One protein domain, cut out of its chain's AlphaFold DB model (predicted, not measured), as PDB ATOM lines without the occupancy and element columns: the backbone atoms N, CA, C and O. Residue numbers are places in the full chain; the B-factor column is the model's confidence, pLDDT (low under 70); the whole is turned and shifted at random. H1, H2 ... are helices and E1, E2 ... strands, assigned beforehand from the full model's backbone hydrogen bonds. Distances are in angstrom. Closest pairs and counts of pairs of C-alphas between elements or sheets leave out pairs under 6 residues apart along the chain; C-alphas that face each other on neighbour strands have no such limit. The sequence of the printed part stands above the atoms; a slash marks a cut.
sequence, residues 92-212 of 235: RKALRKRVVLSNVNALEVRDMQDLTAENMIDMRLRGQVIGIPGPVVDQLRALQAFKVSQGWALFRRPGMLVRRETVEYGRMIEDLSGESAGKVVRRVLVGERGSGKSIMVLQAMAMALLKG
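Overview. This is residues 92 to 212 of the 235 residues of the protein "Mitochondrial ribosomal protein" of Lasallia pustulata (UniProt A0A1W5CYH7). Three helices make the core, with H4 in the middle and H2 and H3 packed on different parts of it; a very short two-stranded ribbon, E1 and E2, lies next to them with E2 nearer to H4, and long loops run round this core. The small helix H1 lies far out at one end of the longest axis, and the loop after H3 reaches the other end. The printed part has 121 residues with four named helices and two named strands, in the order H1, E1, H2, E2, H3, H4; the sheet's order is E1, E2, antiparallel. The class is mostly helix, though under half of the residues are in named elements. The whole is compact, with a radius of gyration of the C-alphas of 15.0 A, and spans 46 by 34 by 28 A.

Along the chain. H1, residues 92 to 97, begins at C-alpha 92 at (211.384, 247.035, 149.490) and is 8.8 A long. E1, residues 129 to 131, measures 6.9 A, and H2, residues 134 to 142, measures 12.8 A from C-alpha 134 at (214.301, 220.453, 158.369). E2, residues 159 to 161, measures 7.0 A. H3, residues 164 to 177, is 20.3 A long. H4, residues 197 to 210, is 20.1 A long and ends at C-alpha 210 at (207.470, 213.105, 152.729).

Arrangement. H4 touches H2, the closest C-alphas being those of Val 136 and Ala 206, 6.5 A apart; they run opposite ways at a steep tilt of 58 degrees. H4 also touches H3, with the C-alphas of Tyr 169 and Ala 204 closest at 6.5 A; they run the same way at a tilt of 37 degrees, only just steep. H2 and H3 are apart. E1 and E2 are antiparallel, at 148 degrees between their directions, with N 130 and O 160 at 2.9 A and N 160 and O 130 at 2.8 A, both within hydrogen-bond range. The closest C-alphas of E2 and H4 are those of Met 160 and Gln 203, 7.6 A apart. H1 is apart from H2, E2, H3 and H4. In H1, H2, H3 and H4 every O i to N i+4 pair is within hydrogen-bond range.

Size, cuts and confidence. The two C-alphas farthest apart are those of Arg 92 and Glu 179, 49.1 A. The printed part has no cut. The links from H1 to E1, H2 to E2 and H3 to H4 are long, with 31, 16 and 19 residues; those from E1 to H2 and E2 to H3 are tight. The mean pLDDT of the printed part is 93.0, and no printed residue is under 70.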
ATOM      1  N   ARG A  92     212.662 246.797 148.795       90.19
ATOM      2  CA  ARG A  92     211.384 247.035 149.490       90.19
ATOM      3  C   ARG A  92     210.380 245.893 149.312       90.19
ATOM      4  O   ARG A  92     209.511 245.701 150.159       90.19
ATOM      5  N   LYS A  93     210.404 245.194 148.175       89.50
ATOM      6  CA  LYS A  93     209.493 244.068 147.902       89.50
ATOM      7  C   LYS A  93     209.999 242.804 148.592       89.50
ATOM      8  O   LYS A  93     209.196 242.122 149.222       89.50
ATOM      9  N   ALA A  94     211.304 242.552 148.531       90.69
ATOM     10  CA  ALA A  94     211.959 241.457 149.231       90.69
ATOM     11  C   ALA A  94     211.733 241.559 150.744       90.69
ATOM     12  O   ALA A  94     211.267 240.600 151.341       90.69
ATOM     13  N   LEU A  95     211.925 242.740 151.344       90.88
ATOM     14  CA  LEU A  95     211.670 242.973 152.771       90.88
ATOM     15  C   LEU A  95     210.221 242.664 153.170       90.88
ATOM     16  O   LEU A  95     209.990 242.006 154.178       90.88
ATOM     17  N   ARG A  96     209.239 243.078 152.358       90.81
ATOM     18  CA  ARG A  96     207.810 242.825 152.626       90.81
ATOM     19  C   ARG A  96     207.398 241.363 152.441       90.81
ATOM     20  O   ARG A  96     206.438 240.931 153.069       90.81
ATOM     21  N   LYS A  97     208.083 240.618 151.567       90.94
ATOM     22  CA  LYS A  97     207.811 239.197 151.294       90.94
ATOM     23  C   LYS A  97     208.761 238.237 152.024       90.94
ATOM     24  O   LYS A  97     208.607 237.027 151.886       90.94
ATOM     25  N   ARG A  98     209.722 238.743 152.800       92.44
ATOM     26  CA  ARG A  98     210.701 237.917 153.513       92.44
ATOM     27  C   ARG A  98     210.013 237.105 154.603       92.44
ATOM     28  O   ARG A  98     209.452 237.672 155.537       92.44
ATOM     29  N   VAL A  99     210.138 235.787 154.530       93.31
ATOM     30  CA  VAL A  99     209.681 234.876 155.580       93.31
ATOM     31  C   VAL A  99     210.853 234.514 156.490       93.31
ATOM     32  O   VAL A  99     211.912 234.117 156.012       93.31
ATOM     33  N   VAL A 100     210.657 234.636 157.803       94.38
ATOM     34  CA  VAL A 100     211.606 234.187 158.833       94.38
ATOM     35  C   VAL A 100     211.026 232.929 159.479       94.38
ATOM     36  O   VAL A 100     209.912 232.988 159.987       94.38
ATOM     37  N   LEU A 101     211.748 231.804 159.418       93.69
ATOM     38  CA  LEU A 101     211.251 230.487 159.868       93.69
ATOM     39  C   LEU A 101     211.791 230.031 161.229       93.69
ATOM     40  O   LEU A 101     211.307 229.043 161.766       93.69
ATOM     41  N   SER A 102     212.798 230.718 161.762       92.00
ATOM     42  CA  SER A 102     213.446 230.355 163.020       92.00
ATOM     43  C   SER A 102     213.727 231.598 163.846       92.00
ATOM     44  O   SER A 102     214.237 232.593 163.323       92.00
ATOM     45  N   ASN A 103     213.440 231.519 165.139       94.44
ATOM     46  CA  ASN A 103     213.745 232.560 166.108       94.44
ATOM     47  C   ASN A 103     214.618 232.006 167.234       94.44
ATOM     48  O   ASN A 103     214.181 231.161 168.010       94.44
ATOM     49  N   VAL A 104     215.846 232.518 167.340       93.50
ATOM     50  CA  VAL A 104     216.831 232.070 168.335       93.50
ATOM     51  C   VAL A 104     216.471 232.513 169.765       93.50
ATOM     52  O   VAL A 104     216.971 231.964 170.740       93.50
ATOM     53  N   ASN A 105     215.557 233.465 169.918       95.06
ATOM     54  CA  ASN A 105     215.137 233.938 171.235       95.06
ATOM     55  C   ASN A 105     213.905 233.187 171.765       95.06
ATOM     56  O   ASN A 105     213.571 233.315 172.938       95.06
ATOM     57  N   ALA A 106     213.212 232.424 170.914       93.81
ATOM     58  CA  ALA A 106     212.043 231.651 171.318       93.81
ATOM     59  C   ALA A 106     212.453 230.382 172.080       93.81
ATOM     60  O   ALA A 106     213.453 229.739 171.740       93.81
ATOM     61  N   LEU A 107     211.642 230.014 173.074       93.56
ATOM     62  CA  LEU A 107     211.801 228.771 173.824       93.56
ATOM     63  C   LEU A 107     211.571 227.560 172.916       93.56
ATOM     64  O   LEU A 107     210.704 227.568 172.036       93.56
ATOM     65  N   GLU A 108     212.355 226.512 173.140       91.12
ATOM     66  CA  GLU A 108     212.192 225.241 172.446       91.12
ATOM     67  C   GLU A 108     211.132 224.380 173.136       91.12
ATOM     68  O   GLU A 108     211.145 224.205 174.354       91.12
ATOM     69  N   VAL A 109     210.218 223.829 172.338       91.50
ATOM     70  CA  VAL A 109     209.221 222.861 172.800       91.50
ATOM     71  C   VAL A 109     209.859 221.479 172.731       91.50
ATOM     72  O   VAL A 109     210.020 220.934 171.641       91.50
ATOM     73  N   ARG A 110     210.266 220.945 173.887       88.88
ATOM     74  CA  ARG A 110     211.030 219.686 173.987       88.88
ATOM     75  C   ARG A 110     210.257 218.474 173.467       88.88
ATOM     76  O   ARG A 110     210.843 217.628 172.806       88.88
ATOM     77  N   ASP A 111     208.950 218.449 173.699       89.56
ATOM     78  CA  ASP A 111     208.095 217.299 173.384       89.56
ATOM     79  C   ASP A 111     207.413 217.421 172.011       89.56
ATOM     80  O   ASP A 111     206.449 216.716 171.714       89.56
ATOM     81  N   MET A 112     207.873 218.348 171.164       92.38
ATOM     82  CA  MET A 112     207.303 218.519 169.832       92.38
ATOM     83  C   MET A 112     207.845 217.447 168.891       92.38
ATOM     84  O   MET A 112     208.992 217.510 168.449       92.38
ATOM     85  N   GLN A 113     206.992 216.479 168.571       93.62
ATOM     86  CA  GLN A 113     207.284 215.447 167.585       93.62
ATOM     87  C   GLN A 113     207.382 216.052 166.179       93.62
ATOM     88  O   GLN A 113     206.669 217.005 165.864       93.62
ATOM     89  N   ASP A 114     208.229 215.481 165.324       94.75
ATOM     90  CA  ASP A 114     208.333 215.863 163.915       94.75
ATOM     91  C   ASP A 114     207.384 215.040 163.024       94.75
ATOM     92  O   ASP A 114     207.021 213.898 163.324       94.75
ATOM     93  N   LEU A 115     206.970 215.633 161.904       94.88
ATOM     94  CA  LEU A 115     206.087 215.003 160.929       94.88
ATOM     95  C   LEU A 115     206.847 213.933 160.135       94.88
ATOM     96  O   LEU A 115     207.839 214.236 159.472       94.88
ATOM     97  N   THR A 116     206.338 212.701 160.149       95.00
ATOM     98  CA  THR A 116     206.873 211.567 159.380       95.00
ATOM     99  C   THR A 116     205.827 211.010 158.417       95.00
ATOM    100  O   THR A 116     204.643 211.356 158.487       95.00
ATOM    101  N   ALA A 117     206.265 210.141 157.501       91.75
ATOM    102  CA  ALA A 117     205.378 209.531 156.516       91.75
ATOM    103  C   ALA A 117     204.299 208.621 157.139       91.75
ATOM    104  O   ALA A 117     203.230 208.462 156.556       91.75
ATOM    105  N   GLU A 118     204.584 208.057 158.312       90.56
ATOM    106  CA  GLU A 118     203.710 207.142 159.055       90.56
ATOM    107  C   GLU A 118     202.786 207.901 160.013       90.56
ATOM    108  O   GLU A 118     201.608 207.585 160.143       90.56
ATOM    109  N   ASN A 119     203.282 208.971 160.639       91.75
ATOM    110  CA  ASN A 119     202.510 209.733 161.621       91.75
ATOM    111  C   ASN A 119     201.397 210.575 160.977       91.75
ATOM    112  O   ASN A 119     200.445 210.959 161.649       91.75
ATOM    113  N   MET A 120     201.485 210.880 159.678       89.88
ATOM    114  CA  MET A 120     200.540 211.797 159.026       89.88
ATOM    115  C   MET A 120     199.084 211.294 158.980       89.88
ATOM    116  O   MET A 120     198.166 212.096 158.807       89.88
ATOM    117  N   ILE A 121     198.872 209.983 159.120       92.94
ATOM    118  CA  ILE A 121     197.552 209.332 159.077       92.94
ATOM    119  C   ILE A 121     196.971 209.041 160.464       92.94
ATOM    120  O   ILE A 121     195.795 208.668 160.574       92.94
ATOM    121  N   ASP A 122     197.775 209.201 161.518       92.94
ATOM    122  CA  ASP A 122     197.364 208.853 162.870       92.94
ATOM    123  C   ASP A 122     196.372 209.887 163.420       92.94
ATOM    124  O   ASP A 122     196.675 211.062 163.639       92.94
ATOM    125  N   MET A 123     195.151 209.425 163.689       92.69
ATOM    126  CA  MET A 123     194.095 210.246 164.278       92.69
ATOM    127  C   MET A 123     194.386 210.642 165.725       92.69
ATOM    128  O   MET A 123     193.799 211.613 166.203       92.69
ATOM    129  N   ARG A 124     195.274 209.928 166.426       93.62
ATOM    130  CA  ARG A 124     195.651 210.234 167.816       93.62
ATOM    131  C   ARG A 124     196.393 211.560 167.933       93.62
ATOM    132  O   ARG A 124     196.274 212.238 168.948       93.62
ATOM    133  N   LEU A 125     197.092 211.960 166.873       91.88
ATOM    134  CA  LEU A 125     197.833 213.216 166.810       91.88
ATOM    135  C   LEU A 125     196.928 214.431 166.562       91.88
ATOM    136  O   LEU A 125     197.384 215.574 166.620       91.88
ATOM    137  N   ARG A 126     195.629 214.226 166.304       94.56
ATOM    138  CA  ARG A 126     194.665 215.315 166.130       94.56
ATOM    139  C   ARG A 126     194.669 216.234 167.354       94.56
ATOM    140  O   ARG A 126     194.455 215.803 168.480       94.56
ATOM    141  N   GLY A 127     194.820 217.532 167.106       95.31
ATOM    142  CA  GLY A 127     194.880 218.558 168.147       95.31
ATOM    143  C   GLY A 127     196.284 218.803 168.699       95.31
ATOM    144  O   GLY A 127     196.461 219.757 169.452       95.31
ATOM    145  N   GLN A 128     197.281 218.014 168.294       94.25
ATOM    146  CA  GLN A 128     198.673 218.221 168.674       94.25
ATOM    147  C   GLN A 128     199.414 219.078 167.642       94.25
ATOM    148  O   GLN A 128     199.056 219.142 166.459       94.25
ATOM    149  N   VAL A 129     200.450 219.769 168.114       95.06
ATOM    150  CA  VAL A 129     201.363 220.542 167.270       95.06
ATOM    151  C   VAL A 129     202.559 219.667 166.930       95.06
ATOM    152  O   VAL A 129     203.206 219.133 167.825       95.06
ATOM    153  N   ILE A 130     202.849 219.554 165.639       95.50
ATOM    154  CA  ILE A 130     203.938 218.739 165.104       95.50
ATOM    155  C   ILE A 130     204.909 219.643 164.344       95.50
ATOM    156  O   ILE A 130     204.493 220.551 163.618       95.50
ATOM    157  N   GLY A 131     206.204 219.406 164.519       95.69
ATOM    158  CA  GLY A 131     207.285 220.073 163.806       95.69
ATOM    159  C   GLY A 131     207.368 219.635 162.346       95.69
ATOM    160  O   GLY A 131     207.158 218.473 162.005       95.69
ATOM    161  N   ILE A 132     207.689 220.570 161.453       96.06
ATOM    162  CA  ILE A 132     208.038 220.219 160.073       96.06
ATOM    163  C   ILE A 132     209.533 219.870 160.050       96.06
ATOM    164  O   ILE A 132     210.340 220.706 160.473       96.06
ATOM    165  N   PRO A 133     209.927 218.690 159.541       95.44
ATOM    166  CA  PRO A 133     211.327 218.291 159.523       95.44
ATOM    167  C   PRO A 133     212.147 219.222 158.624       95.44
ATOM    168  O   PRO A 133     211.707 219.614 157.540       95.44
ATOM    169  N   GLY A 134     213.370 219.544 159.055       92.94
ATOM    170  CA  GLY A 134     214.301 220.453 158.369       92.94
ATOM    171  C   GLY A 134     214.407 220.291 156.842       92.94
ATOM    172  O   GLY A 134     214.215 221.284 156.140       92.94
ATOM    173  N   PRO A 135     214.624 219.080 156.286       94.25
ATOM    174  CA  PRO A 135     214.736 218.916 154.833       94.25
ATOM    175  C   PRO A 135     213.454 219.308 154.081       94.25
ATOM    176  O   PRO A 135     213.510 219.920 153.015       94.25
ATOM    177  N   VAL A 136     212.284 219.015 154.654       96.00
ATOM    178  CA  VAL A 136     210.991 219.392 154.064       96.00
ATOM    179  C   VAL A 136     210.767 220.898 154.178       96.00
ATOM    180  O   VAL A 136     210.198 221.504 153.273       96.00
ATOM    181  N   VAL A 137     211.257 221.543 155.243       96.31
ATOM    182  CA  VAL A 137     211.204 223.008 155.384       96.31
ATOM    183  C   VAL A 137     211.932 223.703 154.233       96.31
ATOM    184  O   VAL A 137     211.399 224.664 153.673       96.31
ATOM    185  N   ASP A 138     213.109 223.219 153.843       95.31
ATOM    186  CA  ASP A 138     213.872 223.815 152.744       95.31
ATOM    187  C   ASP A 138     213.169 223.634 151.392       95.31
ATOM    188  O   ASP A 138     213.067 224.582 150.607       95.31
ATOM    189  N   GLN A 139     212.572 222.464 151.154       96.12
ATOM    190  CA  GLN A 139     211.757 222.209 149.962       96.12
ATOM    191  C   GLN A 139     210.504 223.100 149.923       96.12
ATOM    192  O   GLN A 139     210.215 223.745 148.914       96.12
ATOM    193  N   LEU A 140     209.788 223.231 151.042       96.38
ATOM    194  CA  LEU A 140     208.629 224.121 151.158       96.38
ATOM    195  C   LEU A 140     209.008 225.599 150.987       96.38
ATOM    196  O   LEU A 140     208.210 226.392 150.474       96.38
ATOM    197  N   ARG A 141     210.224 225.987 151.389       94.12
ATOM    198  CA  ARG A 141     210.769 227.327 151.145       94.12
ATOM    199  C   ARG A 141     211.023 227.551 149.654       94.12
ATOM    200  O   ARG A 141     210.654 228.615 149.157       94.12
ATOM    201  N   ALA A 142     211.575 226.567 148.942       93.81
ATOM    202  CA  ALA A 142     211.757 226.632 147.489       93.81
ATOM    203  C   ALA A 142     210.414 226.753 146.747       93.81
ATOM    204  O   ALA A 142     210.276 227.572 145.839       93.81
ATOM    205  N   LEU A 143     209.387 226.034 147.211       94.62
ATOM    206  CA  LEU A 143     208.016 226.120 146.696       94.62
ATOM    207  C   LEU A 143     207.276 227.410 147.096       94.62
ATOM    208  O   LEU A 143     206.112 227.572 146.735       94.62
ATOM    209  N   GLN A 144     207.898 228.319 147.859       93.31
ATOM    210  CA  GLN A 144     207.262 229.524 148.414       93.31
ATOM    211  C   GLN A 144     205.945 229.226 149.158       93.31
ATOM    212  O   GLN A 144     204.986 230.000 149.107       93.31
ATOM    213  N   ALA A 145     205.881 228.088 149.858       94.88
ATOM    214  CA  ALA A 145     204.690 227.665 150.592       94.88
ATOM    215  C   ALA A 145     204.402 228.566 151.804       94.88
ATOM    216  O   ALA A 145     203.245 228.827 152.151       94.88
ATOM    217  N   PHE A 146     205.461 229.047 152.457       95.06
ATOM    218  CA  PHE A 146     205.354 229.886 153.641       95.06
ATOM    219  C   PHE A 146     204.951 231.317 153.286       95.06
ATOM    220  O   PHE A 146     205.505 231.937 152.380       95.06
ATOM    221  N   LYS A 147     204.020 231.881 154.060       92.94
ATOM    222  CA  LYS A 147     203.567 233.268 153.913       92.94
ATOM    223  C   LYS A 147     203.964 234.105 155.120       92.94
ATOM    224  O   LYS A 147     203.884 233.658 156.260       92.94
ATOM    225  N   VAL A 148     204.304 235.368 154.871       91.81
ATOM    226  CA  VAL A 148     204.692 236.331 155.920       91.81
ATOM    227  C   VAL A 148     203.592 236.576 156.959       91.81
ATOM    228  O   VAL A 148     203.888 236.830 158.119       91.81
ATOM    229  N   SER A 149     202.319 236.438 156.575       90.06
ATOM    230  CA  SER A 149     201.167 236.670 157.455       90.06
ATOM    231  C   SER A 149     200.916 235.557 158.480       90.06
ATOM    232  O   SER A 149     200.005 235.688 159.287       90.06
ATOM    233  N   GLN A 150     201.646 234.439 158.408       91.31
ATOM    234  CA  GLN A 150     201.398 233.241 159.223       91.31
ATOM    235  C   GLN A 150     202.176 233.224 160.552       91.31
ATOM    236  O   GLN A 150     201.899 232.372 161.385       91.31
ATOM    237  N   GLY A 151     203.119 234.148 160.775       92.56
ATOM    238  CA  GLY A 151     203.766 234.306 162.087       92.56
ATOM    239  C   GLY A 151     204.868 233.291 162.427       92.56
ATOM    240  O   GLY A 151     205.159 233.088 163.599       92.56
ATOM    241  N   TRP A 152     205.529 232.686 161.435       94.50
ATOM    242  CA  TRP A 152     206.603 231.694 161.650       94.50
ATOM    243  C   TRP A 152     207.773 232.188 162.518       94.50
ATOM    244  O   TRP A 152     208.406 231.397 163.208       94.50
ATOM    245  N   ALA A 153     208.022 233.499 162.536       94.12
ATOM    246  CA  ALA A 153     209.082 234.129 163.323       94.12
ATOM    247  C   ALA A 153     208.857 234.071 164.848       94.12
ATOM    248  O   ALA A 153     209.730 234.475 165.611       94.12
ATOM    249  N   LEU A 154     207.686 233.629 165.310       93.06
ATOM    250  CA  LEU A 154     207.378 233.543 166.739       93.06
ATOM    251  C   LEU A 154     208.007 232.312 167.402       93.06
ATOM    252  O   LEU A 154     208.253 232.332 168.603       93.06
ATOM    253  N   PHE A 155     208.295 231.265 166.629       93.94
ATOM    254  CA  PHE A 155     208.722 229.972 167.154       93.94
ATOM    255  C   PHE A 155     210.176 229.661 166.806       93.94
ATOM    256  O   PHE A 155     210.752 230.201 165.858       93.94
ATOM    257  N   ARG A 156     210.780 228.758 167.585       94.00
ATOM    258  CA  ARG A 156     212.158 228.310 167.361       94.00
ATOM    259  C   ARG A 156     212.304 227.547 166.041       94.00
ATOM    260  O   ARG A 156     213.269 227.775 165.315       94.00
ATOM    261  N   ARG A 157     211.328 226.689 165.733       93.38
ATOM    262  CA  ARG A 157     211.213 225.898 164.499       93.38
ATOM    263  C   ARG A 157     209.757 225.915 163.991       93.38
ATOM    264  O   ARG A 157     208.853 226.105 164.810       93.38
ATOM    265  N   PRO A 158     209.503 225.750 162.680       95.06
ATOM    266  CA  PRO A 158     208.150 225.784 162.137       95.06
ATOM    267  C   PRO A 158     207.355 224.544 162.566       95.06
ATOM    268  O   PRO A 158     207.755 223.414 162.293       95.06
ATOM    269  N   GLY A 159     206.214 224.772 163.214       94.25
ATOM    270  CA  GLY A 159     205.274 223.731 163.624       94.25
ATOM    271  C   GLY A 159     203.880 223.967 163.053       94.25
ATOM    272  O   GLY A 159     203.505 225.093 162.716       94.25
ATOM    273  N   MET A 160     203.104 222.898 162.932       94.81
ATOM    274  CA  MET A 160     201.749 222.914 162.397       94.81
ATOM    275  C   MET A 160     200.795 222.116 163.288       94.81
ATOM    276  O   MET A 160     201.161 221.089 163.847       94.81
ATOM    277  N   LEU A 161     199.551 222.584 163.403       95.38
ATOM    278  CA  LEU A 161     198.500 221.885 164.142       95.38
ATOM    279  C   LEU A 161     197.882 220.790 163.270       95.38
ATOM    280  O   LEU A 161     197.386 221.087 162.177       95.38
ATOM    281  N   VAL A 162     197.838 219.559 163.770       96.06
ATOM    282  CA  VAL A 162     197.117 218.468 163.108       96.06
ATOM    283  C   VAL A 162     195.622 218.638 163.348       96.06
ATOM    284  O   VAL A 162     195.131 218.557 164.476       96.06
ATOM    285  N   ARG A 163     194.876 218.887 162.274       95.12
ATOM    286  CA  ARG A 163     193.411 218.960 162.297       95.12
ATOM    287  C   ARG A 163     192.813 217.668 161.766       95.12
ATOM    288  O   ARG A 163     193.506 216.870 161.142       95.12
ATOM    289  N   ARG A 164     191.506 217.487 161.966       95.00
ATOM    290  CA  ARG A 164     190.780 216.349 161.382       95.00
ATOM    291  C   ARG A 164     190.966 216.324 159.863       95.00
ATOM    292  O   ARG A 164     191.321 215.298 159.303       95.00
ATOM    293  N   GLU A 165     190.829 217.485 159.234       94.31
ATOM    294  CA  GLU A 165     190.974 217.649 157.791       94.31
ATOM    295  C   GLU A 165     192.414 217.353 157.337       94.31
ATOM    296  O   GLU A 165     192.618 216.812 156.257       94.31
ATOM    297  N   THR A 166     193.422 217.658 158.166       95.06
ATOM    298  CA  THR A 166     194.824 217.322 157.874       95.06
ATOM    299  C   THR A 166     195.015 215.808 157.776       95.06
ATOM    300  O   THR A 166     195.624 215.343 156.818       95.06
ATOM    301  N   VAL A 167     194.448 215.046 158.718       95.38
ATOM    302  CA  VAL A 167     194.524 213.576 158.701       95.38
ATOM    303  C   VAL A 167     193.754 212.994 157.513       95.38
ATOM    304  O   VAL A 167     194.223 212.060 156.871       95.38
ATOM    305  N   GLU A 168     192.605 213.575 157.157       94.25
ATOM    306  CA  GLU A 168     191.861 213.189 155.949       94.25
ATOM    307  C   GLU A 168     192.687 213.390 154.665       94.25
ATOM    308  O   GLU A 168     192.653 212.542 153.775       94.25
ATOM    309  N   TYR A 169     193.460 214.479 154.566       93.62
ATOM    310  CA  TYR A 169     194.395 214.677 153.453       93.62
ATOM    311  C   TYR A 169     195.558 213.684 153.478       93.62
ATOM    312  O   TYR A 169     195.943 213.207 152.414       93.62
ATOM    313  N   GLY A 170     196.089 213.352 154.658       93.44
ATOM    314  CA  GLY A 170     197.120 212.321 154.806       93.44
ATOM    315  C   GLY A 170     196.648 210.965 154.278       93.44
ATOM    316  O   GLY A 170     197.309 210.375 153.427       93.44
ATOM    317  N   ARG A 171     195.449 210.533 154.692       93.56
ATOM    318  CA  ARG A 171     194.811 209.295 154.208       93.56
ATOM    319  C   ARG A 171     194.609 209.310 152.700       93.56
ATOM    320  O   ARG A 171     194.998 208.379 152.020       93.56
ATOM    321  N   MET A 172     194.099 210.413 152.158       92.31
ATOM    322  CA  MET A 172     193.898 210.544 150.715       92.31
ATOM    323  C   MET A 172     195.203 210.427 149.916       92.31
ATOM    324  O   MET A 172     195.207 209.830 148.845       92.31
ATOM    325  N   ILE A 173     196.300 211.014 150.403       92.19
ATOM    326  CA  ILE A 173     197.613 210.895 149.753       92.19
ATOM    327  C   ILE A 173     198.099 209.439 149.806       92.19
ATOM    328  O   ILE A 173     198.654 208.945 148.826       92.19
ATOM    329  N   GLU A 174     197.861 208.742 150.915       91.75
ATOM    330  CA  GLU A 174     198.218 207.332 151.068       91.75
ATOM    331  C   GLU A 174     197.387 206.406 150.167       91.75
ATOM    332  O   GLU A 174     197.964 205.605 149.431       91.75
ATOM    333  N   ASP A 175     196.068 206.593 150.120       91.88
ATOM    334  CA  ASP A 175     195.153 205.828 149.265       91.88
ATOM    335  C   ASP A 175     195.539 205.942 147.780       91.88
ATOM    336  O   ASP A 175     195.486 204.968 147.024       91.88
ATOM    337  N   LEU A 176     195.956 207.140 147.351       91.06
ATOM    338  CA  LEU A 176     196.415 207.409 145.985       91.06
ATOM    339  C   LEU A 176     197.791 206.813 145.678       91.06
ATOM    340  O   LEU A 176     198.092 206.563 144.511       91.06
ATOM    341  N   SER A 177     198.617 206.597 146.699       85.44
ATOM    342  CA  SER A 177     199.907 205.926 146.556       85.44
ATOM    343  C   SER A 177     199.774 204.401 146.513       85.44
ATOM    344  O   SER A 177     200.670 203.747 145.984       85.44
ATOM    345  N   GLY A 178     198.712 203.843 147.099       85.69
ATOM    346  CA  GLY A 178     198.466 202.405 147.194       85.69
ATOM    347  C   GLY A 178     197.356 201.925 146.259       85.69
ATOM    348  O   GLY A 178     197.519 201.876 145.042       85.69
ATOM    349  N   GLU A 179     196.215 201.555 146.847       76.69
ATOM    350  CA  GLU A 179     195.092 200.869 146.183       76.69
ATOM    351  C   GLU A 179     194.499 201.630 144.991       76.69
ATOM    352  O   GLU A 179     193.943 201.036 144.068       76.69
ATOM    353  N   SER A 180     194.585 202.960 145.010       79.38
ATOM    354  CA  SER A 180     194.021 203.837 143.984       79.38
ATOM    355  C   SER A 180     195.084 204.475 143.090       79.38
ATOM    356  O   SER A 180     194.851 205.561 142.547       79.38
ATOM    357  N   ALA A 181     196.227 203.810 142.906       76.62
ATOM    358  CA  ALA A 181     197.270 204.250 141.989       76.62
ATOM    359  C   ALA A 181     196.686 204.555 140.593       76.62
ATOM    360  O   ALA A 181     196.049 203.715 139.957       76.62
ATOM    361  N   GLY A 182     196.864 205.796 140.131       80.56
ATOM    362  CA  GLY A 182     196.363 206.284 138.838       80.56
ATOM    363  C   GLY A 182     195.045 207.067 138.884       80.56
ATOM    364  O   GLY A 182     194.674 207.685 137.884       80.56
ATOM    365  N   LYS A 183     194.343 207.124 140.027       90.06
ATOM    366  CA  LYS A 183     193.165 207.996 140.169       90.06
ATOM    367  C   LYS A 183     193.586 209.460 140.321       90.06
ATOM    368  O   LYS A 183     194.522 209.790 141.041       90.06
ATOM    369  N   VAL A 184     192.851 210.364 139.671       91.25
ATOM    370  CA  VAL A 184     193.088 211.813 139.759       91.25
ATOM    371  C   VAL A 184     192.055 212.446 140.682       91.25
ATOM    372  O   VAL A 184     190.865 212.464 140.371       91.25
ATOM    373  N   VAL A 185     192.510 213.027 141.791       91.44
ATOM    374  CA  VAL A 185     191.649 213.765 142.724       91.44
ATOM    375  C   VAL A 185     191.815 215.264 142.505       91.44
ATOM    376  O   VAL A 185     192.912 215.809 142.597       91.44
ATOM    377  N   ARG A 186     190.704 215.952 142.231       93.88
ATOM    378  CA  ARG A 186     190.650 217.413 142.089       93.88
ATOM    379  C   ARG A 186     189.789 217.976 143.207       93.88
ATOM    380  O   ARG A 186     188.619 217.620 143.320       93.88
ATOM    381  N   ARG A 187     190.361 218.841 144.042       92.81
ATOM    382  CA  ARG A 187     189.654 219.469 145.167       92.81
ATOM    383  C   ARG A 187     189.923 220.963 145.217       92.81
ATOM    384  O   ARG A 187     191.014 221.422 144.893       92.81
ATOM    385  N   VAL A 188     188.915 221.705 145.664       94.69
ATOM    386  CA  VAL A 188     188.994 223.147 145.899       94.69
ATOM    387  C   VAL A 188     188.807 223.397 147.391       94.69
ATOM    388  O   VAL A 188     187.800 223.009 147.975       94.69
ATOM    389  N   LEU A 189     189.789 224.050 148.013       94.06
ATOM    390  CA  LEU A 189     189.728 224.424 149.424       94.06
ATOM    391  C   LEU A 189     188.944 225.724 149.601       94.06
ATOM    392  O   LEU A 189     189.420 226.803 149.240       94.06
ATOM    393  N   VAL A 190     187.769 225.628 150.220       95.69
ATOM    394  CA  VAL A 190     186.890 226.765 150.524       95.69
ATOM    395  C   VAL A 190     186.810 226.972 152.037       95.69
ATOM    396  O   VAL A 190     187.036 226.060 152.825       95.69
ATOM    397  N   GLY A 191     186.561 228.209 152.457       95.44
ATOM    398  CA  GLY A 191     186.374 228.568 153.859       95.44
ATOM    399  C   GLY A 191     186.556 230.063 154.089       95.44
ATOM    400  O   GLY A 191     187.067 230.779 153.224       95.44
ATOM    401  N   GLU A 192     186.200 230.525 155.278       96.75
ATOM    402  CA  GLU A 192     186.226 231.941 155.653       96.75
ATOM    403  C   GLU A 192     187.635 232.555 155.688       96.75
ATOM    404  O   GLU A 192     188.668 231.874 155.646       96.75
ATOM    405  N   ARG A 193     187.713 233.886 155.747       93.81
ATOM    406  CA  ARG A 193     188.993 234.593 155.863       93.81
ATOM    407  C   ARG A 193     189.694 234.184 157.162       93.81
ATOM    408  O   ARG A 193     189.104 234.207 158.226       93.81
ATOM    409  N   GLY A 194     190.974 233.828 157.067       90.62
ATOM    410  CA  GLY A 194     191.755 233.416 158.239       90.62
ATOM    411  C   GLY A 194     191.547 231.965 158.686       90.62
ATOM    412  O   GLY A 194     192.286 231.516 159.551       90.62
ATOM    413  N   SER A 195     190.677 231.178 158.037       93.06
ATOM    414  CA  SER A 195     190.420 229.770 158.407       93.06
ATOM    415  C   SER A 195     191.626 228.817 158.280       93.06
ATOM    416  O   SER A 195     191.562 227.649 158.652       93.06
ATOM    417  N   GLY A 196     192.757 229.291 157.747       93.62
ATOM    418  CA  GLY A 196     193.972 228.491 157.602       93.62
ATOM    419  C   GLY A 196     194.068 227.699 156.297       93.62
ATOM    420  O   GLY A 196     194.912 226.820 156.205       93.62
ATOM    421  N   LYS A 197     193.290 228.035 155.256       94.75
ATOM    422  CA  LYS A 197     193.381 227.394 153.921       94.75
ATOM    423  C   LYS A 197     194.810 227.301 153.382       94.75
ATOM    424  O   LYS A 197     195.231 226.254 152.918       94.75
ATOM    425  N   SER A 198     195.577 228.394 153.460       94.12
ATOM    426  CA  SER A 198     196.971 228.391 152.991       94.12
ATOM    427  C   SER A 198     197.883 227.504 153.839       94.12
ATOM    428  O   SER A 198     198.859 226.992 153.313       94.12
ATOM    429  N   ILE A 199     197.569 227.321 155.125       95.50
ATOM    430  CA  ILE A 199     198.290 226.370 155.977       95.50
ATOM    431  C   ILE A 199     197.900 224.950 155.567       95.50
ATOM    432  O   ILE A 199     198.792 224.153 155.349       95.50
ATOM    433  N   MET A 200     196.616 224.656 155.340       95.62
ATOM    434  CA  MET A 200     196.170 223.334 154.875       95.62
ATOM    435  C   MET A 200     196.873 222.894 153.579       95.62
ATOM    436  O   MET A 200     197.333 221.762 153.488       95.62
ATOM    437  N   VAL A 201     197.038 223.797 152.602       95.38
ATOM    438  CA  VAL A 201     197.817 223.506 151.379       95.38
ATOM    439  C   VAL A 201     199.282 223.213 151.710       95.38
ATOM    440  O   VAL A 201     199.849 222.270 151.174       95.38
ATOM    441  N   LEU A 202     199.894 223.986 152.610       95.81
ATOM    442  CA  LEU A 202     201.263 223.741 153.071       95.81
ATOM    443  C   LEU A 202     201.402 222.370 153.738       95.81
ATOM    444  O   LEU A 202     202.356 221.659 153.444       95.81
ATOM    445  N   GLN A 203     200.440 221.980 154.577       95.75
ATOM    446  CA  GLN A 203     200.404 220.662 155.213       95.75
ATOM    447  C   GLN A 203     200.312 219.546 154.169       95.75
ATOM    448  O   GLN A 203     201.075 218.587 154.234       95.75
ATOM    449  N   ALA A 204     199.435 219.692 153.174       95.75
ATOM    450  CA  ALA A 204     199.307 218.732 152.081       95.75
ATOM    451  C   ALA A 204     200.606 218.604 151.268       95.75
ATOM    452  O   ALA A 204     201.036 217.493 150.975       95.75
ATOM    453  N   MET A 205     201.271 219.724 150.961       96.69
ATOM    454  CA  MET A 205     202.576 219.707 150.294       96.69
ATOM    455  C   MET A 205     203.642 219.021 151.151       96.69
ATOM    456  O   MET A 205     204.408 218.225 150.625       96.69
ATOM    457  N   ALA A 206     203.678 219.280 152.462       96.50
ATOM    458  CA  ALA A 206     204.622 218.631 153.370       96.50
ATOM    459  C   ALA A 206     204.438 217.104 153.381       96.50
ATOM    460  O   ALA A 206     205.409 216.367 153.248       96.50
ATOM    461  N   MET A 207     203.188 216.639 153.478       95.56
ATOM    462  CA  MET A 207     202.841 215.215 153.434       95.56
ATOM    463  C   MET A 207     203.206 214.572 152.087       95.56
ATOM    464  O   MET A 207     203.796 213.495 152.058       95.56
ATOM    465  N   ALA A 208     202.937 215.257 150.974       95.50
ATOM    466  CA  ALA A 208     203.299 214.783 149.639       95.50
ATOM    467  C   ALA A 208     204.826 214.670 149.458       95.50
ATOM    468  O   ALA A 208     205.315 213.651 148.975       95.50
ATOM    469  N   LEU A 209     205.591 215.673 149.905       95.62
ATOM    470  CA  LEU A 209     207.058 215.648 149.860       95.62
ATOM    471  C   LEU A 209     207.640 214.505 150.705       95.62
ATOM    472  O   LEU A 209     208.576 213.842 150.269       95.62
ATOM    473  N   LEU A 210     207.057 214.227 151.877       94.62
ATOM    474  CA  LEU A 210     207.470 213.105 152.729       94.62
ATOM    475  C   LEU A 210     207.249 211.735 152.074       94.62
ATOM    476  O   LEU A 210     208.057 210.835 152.273       94.62
ATOM    477  N   LYS A 211     206.188 211.578 151.274       92.62
ATOM    478  CA  LYS A 211     205.929 210.362 150.481       92.62
ATOM    479  C   LYS A 211     206.705 210.345 149.150       92.62
ATOM    480  O   LYS A 211     206.488 209.455 148.334       92.62
ATOM    481  N   GLY A 212     207.596 211.313 148.909       92.88
ATOM    482  CA  GLY A 212     208.439 211.370 147.711       92.88
ATOM    483  C   GLY A 212     207.722 211.843 146.443       92.88
ATOM    484  O   GLY A 212     208.175 211.554 145.338       92.88
TER     485      GLY A 212